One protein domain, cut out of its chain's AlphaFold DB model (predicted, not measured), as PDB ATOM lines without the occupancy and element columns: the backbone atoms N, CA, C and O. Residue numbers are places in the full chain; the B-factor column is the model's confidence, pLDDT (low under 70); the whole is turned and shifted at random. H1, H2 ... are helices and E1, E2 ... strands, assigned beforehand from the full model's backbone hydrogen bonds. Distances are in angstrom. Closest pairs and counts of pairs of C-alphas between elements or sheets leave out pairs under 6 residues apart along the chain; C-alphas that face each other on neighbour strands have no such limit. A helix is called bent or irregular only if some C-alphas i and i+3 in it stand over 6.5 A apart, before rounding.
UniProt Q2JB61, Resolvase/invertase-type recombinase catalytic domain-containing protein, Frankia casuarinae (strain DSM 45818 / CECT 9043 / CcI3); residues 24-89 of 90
ATOM      1  N   MET A  24     -29.033 -48.813 -49.351       89.00
ATOM      2  CA  MET A  24     -29.034 -49.913 -50.310       89.00
ATOM      3  C   MET A  24     -28.525 -51.191 -49.667       89.00
ATOM      4  O   MET A  24     -27.532 -51.181 -48.941       89.00
ATOM      5  N   SER A  25     -29.225 -52.299 -49.921       83.88
ATOM      6  CA  SER A  25     -28.708 -53.608 -49.531       83.88
ATOM      7  C   SER A  25     -27.629 -54.046 -50.506       83.88
ATOM      8  O   SER A  25     -27.763 -53.856 -51.706       83.88
ATOM      9  N   ASP A  26     -26.629 -54.738 -49.987       78.19
ATOM     10  CA  ASP A  26     -25.691 -55.582 -50.736       78.19
ATOM     11  C   ASP A  26     -26.350 -56.568 -51.723       78.19
ATOM     12  O   ASP A  26     -25.748 -56.928 -52.734       78.19
ATOM     13  N   LEU A  27     -27.576 -57.011 -51.435       78.19
ATOM     14  CA  LEU A  27     -28.335 -57.957 -52.259       78.19
ATOM     15  C   LEU A  27     -29.203 -57.306 -53.345       78.19
ATOM     16  O   LEU A  27     -29.639 -58.005 -54.258       78.19
ATOM     17  N   ASP A  28     -29.470 -56.002 -53.255       75.56
ATOM     18  CA  ASP A  28     -30.347 -55.292 -54.186       75.56
ATOM     19  C   ASP A  28     -29.500 -54.478 -55.167       75.56
ATOM     20  O   ASP A  28     -28.743 -53.594 -54.767       75.56
ATOM     21  N   LYS A  29     -29.601 -54.804 -56.459       67.62
ATOM     22  CA  LYS A  29     -28.863 -54.126 -57.536       67.62
ATOM     23  C   LYS A  29     -29.733 -53.170 -58.350       67.62
ATOM     24  O   LYS A  29     -29.188 -52.426 -59.164       67.62
ATOM     25  N   ASP A  30     -31.048 -53.198 -58.145       73.62
ATOM     26  CA  ASP A  30     -32.007 -52.482 -58.988       73.62
ATOM     27  C   ASP A  30     -32.394 -51.129 -58.387       73.62
ATOM     28  O   ASP A  30     -32.745 -50.193 -59.110       73.62
ATOM     29  N   ALA A  31     -32.294 -50.982 -57.066       75.50
ATOM     30  CA  ALA A  31     -32.451 -49.691 -56.421       75.50
ATOM     31  C   ALA A  31     -31.127 -48.897 -56.405       75.50
ATOM     32  O   ALA A  31     -30.024 -49.439 -56.373       75.50
ATOM     33  N   ARG A  32     -31.221 -47.564 -56.444       86.88
ATOM     34  CA  ARG A  32     -30.066 -46.663 -56.332       86.88
ATOM     35  C   ARG A  32     -30.388 -45.535 -55.369       86.88
ATOM     36  O   ARG A  32     -31.464 -44.941 -55.444       86.88
ATOM     37  N   ILE A  33     -29.437 -45.205 -54.502       90.44
ATOM     38  CA  ILE A  33     -29.586 -44.144 -53.495       90.44
ATOM     39  C   ILE A  33     -29.936 -42.786 -54.137       90.44
ATOM     40  O   ILE A  33     -30.889 -42.161 -53.672       90.44
ATOM     41  N   PRO A  34     -29.274 -42.340 -55.229       91.12
ATOM     42  CA  PRO A  34     -29.659 -41.102 -55.910       91.12
ATOM     43  C   PRO A  34     -31.121 -41.078 -56.373       91.12
ATOM     44  O   PRO A  34     -31.780 -40.046 -56.267       91.12
ATOM     45  N   ASP A  35     -31.655 -42.214 -56.827       91.56
ATOM     46  CA  ASP A  35     -33.032 -42.300 -57.320       91.56
ATOM     47  C   ASP A  35     -34.041 -42.281 -56.162       91.56
ATOM     48  O   ASP A  35     -35.110 -41.678 -56.276       91.56
ATOM     49  N   GLN A  36     -33.705 -42.908 -55.028       91.50
ATOM     50  CA  GLN A  36     -34.495 -42.812 -53.795       91.50
ATOM     51  C   GLN A  36     -34.556 -41.359 -53.301       91.50
ATOM     52  O   GLN A  36     -35.637 -40.852 -52.996       91.50
ATOM     53  N   PHE A  37     -33.411 -40.671 -53.297       94.12
ATOM     54  CA  PHE A  37     -33.319 -39.269 -52.905       94.12
ATOM     55  C   PHE A  37     -34.150 -38.362 -53.821       94.12
ATOM     56  O   PHE A  37     -34.984 -37.591 -53.345       94.12
ATOM     57  N   ALA A  38     -34.001 -38.515 -55.140       92.62
ATOM     58  CA  ALA A  38     -34.752 -37.742 -56.126       92.62
ATOM     59  C   ALA A  38     -36.273 -37.937 -55.989       92.62
ATOM     60  O   ALA A  38     -37.041 -36.987 -56.152       92.62
ATOM     61  N   ARG A  39     -36.738 -39.146 -55.635       91.88
ATOM     62  CA  ARG A  39     -38.159 -39.392 -55.334       91.88
ATOM     63  C   ARG A  39     -38.629 -38.622 -54.101       91.88
ATOM     64  O   ARG A  39     -39.698 -38.018 -54.159       91.88
ATOM     65  N   GLY A  40     -37.830 -38.592 -53.035       92.06
ATOM     66  CA  GLY A  40     -38.127 -37.809 -51.833       92.06
ATOM     67  C   GLY A  40     -38.236 -36.309 -52.122       92.06
ATOM     68  O   GLY A  40     -39.174 -35.660 -51.661       92.06
ATOM     69  N   GLN A  41     -37.335 -35.773 -52.951       92.19
ATOM     70  CA  GLN A  41     -37.394 -34.381 -53.408       92.19
ATOM     71  C   GLN A  41     -38.619 -34.103 -54.277       92.19
ATOM     72  O   GLN A  41     -39.258 -33.065 -54.132       92.19
ATOM     73  N   LYS A  42     -38.964 -35.025 -55.182       91.88
ATOM     74  CA  LYS A  42     -40.144 -34.884 -56.036       91.88
ATOM     75  C   LYS A  42     -41.427 -34.876 -55.211       91.88
ATOM     76  O   LYS A  42     -42.317 -34.088 -55.503       91.88
ATOM     77  N   TYR A  43     -41.525 -35.728 -54.192       92.06
ATOM     78  CA  TYR A  43     -42.684 -35.743 -53.303       92.06
ATOM     79  C   TYR A  43     -42.787 -34.451 -52.489       92.06
ATOM     80  O   TYR A  43     -43.863 -33.858 -52.448       92.06
ATOM     81  N   ALA A  44     -41.661 -33.970 -51.942       91.25
ATOM     82  CA  ALA A  44     -41.583 -32.656 -51.309       91.25
ATOM     83  C   ALA A  44     -42.148 -31.592 -52.254       91.25
ATOM     84  O   ALA A  44     -43.152 -30.982 -51.915       91.25
ATOM     85  N   ALA A  45     -41.594 -31.488 -53.472       89.50
ATOM     86  CA  ALA A  45     -41.956 -30.533 -54.528       89.50
ATOM     87  C   ALA A  45     -43.407 -30.623 -55.044       89.50
ATOM     88  O   ALA A  45     -43.904 -29.652 -55.613       89.50
ATOM     89  N   LEU A  46     -44.104 -31.736 -54.818       90.38
ATOM     90  CA  LEU A  46     -45.516 -31.885 -55.174       90.38
ATOM     91  C   LEU A  46     -46.470 -31.502 -54.040       90.38
ATOM     92  O   LEU A  46     -47.561 -31.013 -54.321       90.38
ATOM     93  N   THR A  47     -46.093 -31.758 -52.788       90.44
ATOM     94  CA  THR A  47     -47.018 -31.674 -51.646       90.44
ATOM     95  C   THR A  47     -46.946 -30.359 -50.897       90.44
ATOM     96  O   THR A  47     -47.957 -29.908 -50.372       90.44
ATOM     97  N   GLY A  48     -45.779 -29.720 -50.840       89.62
ATOM     98  CA  GLY A  48     -45.633 -28.514 -50.030       89.62
ATOM     99  C   GLY A  48     -45.418 -28.758 -48.544       89.62
ATOM    100  O   GLY A  48     -45.203 -27.802 -47.810       89.62
ATOM    101  N   GLU A  49     -45.458 -30.013 -48.098       90.88
ATOM    102  CA  GLU A  49     -45.466 -30.357 -46.675       90.88
ATOM    103  C   GLU A  49     -44.094 -30.180 -46.023       90.88
ATOM    104  O   GLU A  49     -43.995 -29.854 -44.843       90.88
ATOM    105  N   TYR A  50     -43.023 -30.399 -46.787       92.25
ATOM    106  CA  TYR A  50     -41.669 -30.379 -46.256       92.25
ATOM    107  C   TYR A  50     -40.613 -30.048 -47.304       92.25
ATOM    108  O   TYR A  50     -40.860 -30.058 -48.511       92.25
ATOM    109  N   TRP A  51     -39.394 -29.815 -46.825       91.94
ATOM    110  CA  TRP A  51     -38.196 -29.696 -47.648       91.94
ATOM    111  C   TRP A  51     -37.026 -30.479 -47.064       91.94
ATOM    112  O   TRP A  51     -36.886 -30.583 -45.849       91.94
ATOM    113  N   ILE A  52     -36.166 -31.049 -47.914       92.50
ATOM    114  CA  ILE A  52     -35.025 -31.840 -47.432       92.50
ATOM    115  C   ILE A  52     -33.872 -30.908 -47.050       92.50
ATOM    116  O   ILE A  52     -33.255 -30.281 -47.908       92.50
ATOM    117  N   ALA A  53     -33.573 -30.852 -45.752       92.19
ATOM    118  CA  ALA A  53     -32.546 -30.003 -45.157       92.19
ATOM    119  C   ALA A  53     -31.176 -30.678 -45.009       92.19
ATOM    120  O   ALA A  53     -30.166 -30.000 -44.822       92.19
ATOM    121  N   GLY A  54     -31.132 -32.008 -45.085       91.94
ATOM    122  CA  GLY A  54     -29.911 -32.803 -45.017       91.94
ATOM    123  C   GLY A  54     -30.167 -34.234 -45.475       91.94
ATOM    124  O   GLY A  54     -31.298 -34.713 -45.378       91.94
ATOM    125  N   ALA A  55     -29.131 -34.898 -45.986       94.62
ATOM    126  CA  ALA A  55     -29.226 -36.228 -46.577       94.62
ATOM    127  C   ALA A  55     -28.027 -37.103 -46.188       94.62
ATOM    128  O   ALA A  55     -26.882 -36.654 -46.257       94.62
ATOM    129  N   TRP A  56     -28.299 -38.355 -45.818       94.38
ATOM    130  CA  TRP A  56     -27.308 -39.376 -45.458       94.38
ATOM    131  C   TRP A  56     -27.674 -40.704 -46.105       94.38
ATOM    132  O   TRP A  56     -28.855 -40.975 -46.313       94.38
ATOM    133  N   ALA A  57     -26.688 -41.543 -46.417       93.62
ATOM    134  CA  ALA A  57     -26.988 -42.886 -46.890       93.62
ATOM    135  C   ALA A  57     -25.856 -43.887 -46.689       93.62
ATOM    136  O   ALA A  57     -24.686 -43.534 -46.816       93.62
ATOM    137  N   ASP A  58     -26.231 -45.147 -46.474       91.06
ATOM    138  CA  ASP A  58     -25.311 -46.285 -46.448       91.06
ATOM    139  C   ASP A  58     -25.545 -47.192 -47.668       91.06
ATOM    140  O   ASP A  58     -26.674 -47.601 -47.952       91.06
ATOM    141  N   ASP A  59     -24.470 -47.518 -48.384       87.88
ATOM    142  CA  ASP A  59     -24.497 -48.327 -49.606       87.88
ATOM    143  C   ASP A  59     -23.903 -49.716 -49.373       87.88
ATOM    144  O   ASP A  59     -22.892 -49.852 -48.685       87.88
ATOM    145  N   GLY A  60     -24.523 -50.742 -49.955       82.50
ATOM    146  CA  GLY A  60     -24.066 -52.126 -49.835       82.50
ATOM    147  C   GLY A  60     -24.131 -52.684 -48.410       82.50
ATOM    148  O   GLY A  60     -23.358 -53.575 -48.068       82.50
ATOM    149  N   VAL A  61     -25.030 -52.172 -47.566       79.62
ATOM    150  CA  VAL A  61     -25.164 -52.595 -46.166       79.62
ATOM    151  C   VAL A  61     -26.551 -53.168 -45.923       79.62
ATOM    152  O   VAL A  61     -27.555 -52.466 -46.040       79.62
ATOM    153  N   SER A  62     -26.623 -54.444 -45.539       76.94
ATOM    154  CA  SER A  62     -27.879 -55.080 -45.127       76.94
ATOM    155  C   SER A  62     -28.413 -54.480 -43.822       76.94
ATOM    156  O   SER A  62     -27.674 -54.303 -42.859       76.94
ATOM    157  N   ALA A  63     -29.720 -54.208 -43.773       75.25
ATOM    158  CA  ALA A  63     -30.400 -53.760 -42.554       75.25
ATOM    159  C   ALA A  63     -30.584 -54.876 -41.509       75.25
ATOM    160  O   ALA A  63     -30.877 -54.577 -40.357       75.25
ATOM    161  N   TRP A  64     -30.435 -56.143 -41.909       72.44
ATOM    162  CA  TRP A  64     -30.691 -57.317 -41.065       72.44
ATOM    163  C   TRP A  64     -29.450 -57.821 -40.326       72.44
ATOM    164  O   TRP A  64     -29.532 -58.767 -39.549       72.44
ATOM    165  N   ARG A  65     -28.290 -57.227 -40.603       70.12
ATOM    166  CA  ARG A  65     -27.016 -57.646 -40.036       70.12
ATOM    167  C   ARG A  65     -26.681 -56.795 -38.821       70.12
ATOM    168  O   ARG A  65     -26.276 -55.646 -38.958       70.12
ATOM    169  N   GLU A  66     -26.849 -57.379 -37.640       67.38
ATOM    170  CA  GLU A  66     -26.521 -56.742 -36.356       67.38
ATOM    171  C   GLU A  66     -25.016 -56.459 -36.205       67.38
ATOM    172  O   GLU A  66     -24.624 -55.595 -35.426       67.38
ATOM    173  N   ASP A  67     -24.170 -57.157 -36.972       74.62
ATOM    174  CA  ASP A  67     -22.713 -57.012 -36.971       74.62
ATOM    175  C   ASP A  67     -22.197 -55.874 -37.868       74.62
ATOM    176  O   ASP A  67     -21.001 -55.574 -37.848       74.62
ATOM    177  N   VAL A  68     -23.065 -55.228 -38.658       72.62
ATOM    178  CA  VAL A  68     -22.644 -54.215 -39.632       72.62
ATOM    179  C   VAL A  68     -22.930 -52.801 -39.132       72.62
ATOM    180  O   VAL A  68     -24.070 -52.403 -38.895       72.62
ATOM    181  N   VAL A  69     -21.865 -52.005 -39.033       79.81
ATOM    182  CA  VAL A  69     -21.947 -50.580 -38.702       79.81
ATOM    183  C   VAL A  69     -22.438 -49.797 -39.918       79.81
ATOM    184  O   VAL A  69     -21.879 -49.911 -41.007       79.81
ATOM    185  N   ARG A  70     -23.458 -48.961 -39.705       88.00
ATOM    186  CA  ARG A  70     -23.989 -47.999 -40.678       88.00
ATOM    187  C   ARG A  70     -23.506 -46.591 -40.319       88.00
ATOM    188  O   ARG A  70     -24.173 -45.901 -39.544       88.00
ATOM    189  N   PRO A  71     -22.305 -46.183 -40.766       89.88
ATOM    190  CA  PRO A  71     -21.680 -44.950 -40.297       89.88
ATOM    191  C   PRO A  71     -22.502 -43.702 -40.629       89.88
ATOM    192  O   PRO A  71     -22.555 -42.778 -39.814       89.88
ATOM    193  N   GLU A  72     -23.160 -43.661 -41.790       93.19
ATOM    194  CA  GLU A  72     -23.971 -42.501 -42.158       93.19
ATOM    195  C   GLU A  72     -25.300 -42.491 -41.399       93.19
ATOM    196  O   GLU A  72     -25.760 -41.419 -41.004       93.19
ATOM    197  N   PHE A  73     -25.862 -43.660 -41.076       92.56
ATOM    198  CA  PHE A  73     -27.000 -43.761 -40.162       92.56
ATOM    199  C   PHE A  73     -26.682 -43.230 -38.759       92.56
ATOM    200  O   PHE A  73     -27.473 -42.477 -38.199       92.56
ATOM    201  N   GLU A  74     -25.516 -43.551 -38.191       92.56
ATOM    202  CA  GLU A  74     -25.126 -43.035 -36.869       92.56
ATOM    203  C   GLU A  74     -24.952 -41.510 -36.870       92.56
ATOM    204  O   GLU A  74     -25.394 -40.820 -35.944       92.56
ATOM    205  N   ARG A  75     -24.372 -40.951 -37.940       93.38
ATOM    206  CA  ARG A  75     -24.297 -39.493 -38.116       93.38
ATOM    207  C   ARG A  75     -25.683 -38.877 -38.239       93.38
ATOM    208  O   ARG A  75     -25.969 -37.905 -37.540       93.38
ATOM    209  N   PHE A  76     -26.553 -39.465 -39.052       94.62
ATOM    210  CA  PHE A  76     -27.952 -39.065 -39.166       94.62
ATOM    211  C   PHE A  76     -28.655 -39.069 -37.796       94.62
ATOM    212  O   PHE A  76     -29.255 -38.064 -37.411       94.62
ATOM    213  N   LEU A  77     -28.506 -40.137 -37.005       93.94
ATOM    214  CA  LEU A  77     -29.075 -40.228 -35.657       93.94
ATOM    215  C   LEU A  77     -28.508 -39.167 -34.714       93.94
ATOM    216  O   LEU A  77     -29.250 -38.628 -33.895       93.94
ATOM    217  N   SER A  78     -27.218 -38.838 -34.815       94.81
ATOM    218  CA  SER A  78     -26.620 -37.771 -34.003       94.81
ATOM    219  C   SER A  78     -27.259 -36.404 -34.281       94.81
ATOM    220  O   SER A  78     -27.545 -35.660 -33.342       94.81
ATOM    221  N   VAL A  79     -27.577 -36.109 -35.548       94.44
ATOM    222  CA  VAL A  79     -28.274 -34.878 -35.952       94.44
ATOM    223  C   VAL A  79     -29.734 -34.907 -35.504       94.44
ATOM    224  O   VAL A  79     -30.232 -33.916 -34.970       94.44
ATOM    225  N   LEU A  80     -30.415 -36.046 -35.659       92.50
ATOM    226  CA  LEU A  80     -31.805 -36.211 -35.231       92.50
ATOM    227  C   LEU A  80     -31.957 -36.032 -33.710       92.50
ATOM    228  O   LEU A  80     -32.860 -35.333 -33.249       92.50
ATOM    229  N   ARG A  81     -31.034 -36.595 -32.918       94.69
ATOM    230  CA  ARG A  81     -31.014 -36.489 -31.446       94.69
ATOM    231  C   ARG A  81     -30.828 -35.060 -30.936       94.69
ATOM    232  O   ARG A  81     -31.206 -34.786 -29.802       94.69
ATOM    233  N   ALA A  82     -30.306 -34.143 -31.751       92.81
ATOM    234  CA  ALA A  82     -30.237 -32.727 -31.391       92.81
ATOM    235  C   ALA A  82     -31.630 -32.067 -31.280       92.81
ATOM    236  O   ALA A  82     -31.733 -30.948 -30.784       92.81
ATOM    237  N   GLY A  83     -32.699 -32.723 -31.752       89.00
ATOM    238  CA  GLY A  83     -34.088 -32.281 -31.573       89.00
ATOM    239  C   GLY A  83     -34.525 -31.117 -32.468       89.00
ATOM    240  O   GLY A  83     -35.650 -30.642 -32.345       89.00
ATOM    241  N   LYS A  84     -33.660 -30.661 -33.383       91.12
ATOM    242  CA  LYS A  84     -33.945 -29.549 -34.309       91.12
ATOM    243  C   LYS A  84     -34.929 -29.923 -35.427       91.12
ATOM    244  O   LYS A  84     -35.617 -29.048 -35.940       91.12
ATOM    245  N   TYR A  85     -34.981 -31.197 -35.809       90.88
ATOM    246  CA  TYR A  85     -35.792 -31.697 -36.920       90.88
ATOM    247  C   TYR A  85     -36.841 -32.673 -36.395       90.88
ATOM    248  O   TYR A  85     -36.531 -33.519 -35.558       90.88
ATOM    249  N   ARG A  86     -38.083 -32.551 -36.877       89.94
ATOM    250  CA  ARG A  86     -39.222 -33.376 -36.430       89.94
ATOM    251  C   ARG A  86     -39.707 -34.355 -37.495       89.94
ATOM    252  O   ARG A  86     -40.462 -35.264 -37.168       89.94
ATOM    253  N   LEU A  87     -39.253 -34.180 -38.736       93.38
ATOM    254  CA  LEU A  87     -39.623 -35.003 -39.877       93.38
ATOM    255  C   LEU A  87     -38.403 -35.745 -40.433       93.38
ATOM    256  O   LEU A  87     -37.322 -35.169 -40.597       93.38
ATOM    257  N   VAL A  88     -38.603 -37.025 -40.738       94.00
ATOM    258  CA  VAL A  88     -37.628 -37.901 -41.391       94.00
ATOM    259  C   VAL A  88     -38.275 -38.511 -42.628       94.00
ATOM    260  O   VAL A  88     -39.414 -38.968 -42.563       94.00
ATOM    261  N   VAL A  89     -37.537 -38.540 -43.735       92.19
ATOM    262  CA  VAL A  89     -37.914 -39.217 -44.981       92.19
ATOM    263  C   VAL A  89     -36.909 -40.343 -45.220       92.19
ATOM    264  O   VAL A  89     -35.710 -40.076 -45.284       92.19
TER     265      VAL A  89
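This is residues 24 to 89 of the 90 residues of the protein "Resolvase/invertase-type recombinase catalytic domain-containing protein" of Frankia casuarinae (strain DSM 45818 / CECT 9043 / CcI3) (UniProt Q2JB61). Look for a flat, three-tiered arrangement: a long, bent strand, E1, runs through the middle, with helix H1 along one side and helix H2 along the other. The chain folds back after H1 into E1, loops out widely beyond the far end of E1 before H2, and returns with the short strand E2 near E1. The printed part has 66 residues, with two named helices and two named strands in the order H1, E1, H2, E2, and its class is mixed, helices and strands. It is only just loose, close to compact, with a radius of gyration of the C-alphas of 13.4 A and spans of 37 by 31 by 14 A.

Start at H1, residues 33 to 47, and take the tight link to E1, residues 50 to 58; their closest C-alphas, those of Ala 44 and Tyr 50, are 5.5 A apart. E1 bends by 66 degrees at residue 53. Go on to H2, residues 71 to 81: its closest C-alphas with E1 are those of Ala 57 and Glu 72, 5.6 A apart. H1 and H2 are apart. Last comes E2, residues 87 to 89, near E1, and its Val 89 has its C-alpha 7.0 A from that of Gly 40 in H1. E1 and E2 pair with no named strand. In H1 and H2 every O i to N i+4 pair is within hydrogen-bond range.

Find C-alpha 33 at (-29.586, -44.144, -53.495); from there H1 runs 21.5 A to C-alpha 47. E1 spans 22.8 A, H2 15.4 A and E2 6.8 A, ending at C-alpha 89, (-37.914, -39.217, -44.981).

The C-alphas farthest apart, those of Gly 48 and Asp 67, are 38.8 A apart. The printed part has no cut. The link from E1 to H2, residues 59 to 70, is long. Look at residues 29 and 66 for pLDDT under 70; the mean of the printed part is 87.6.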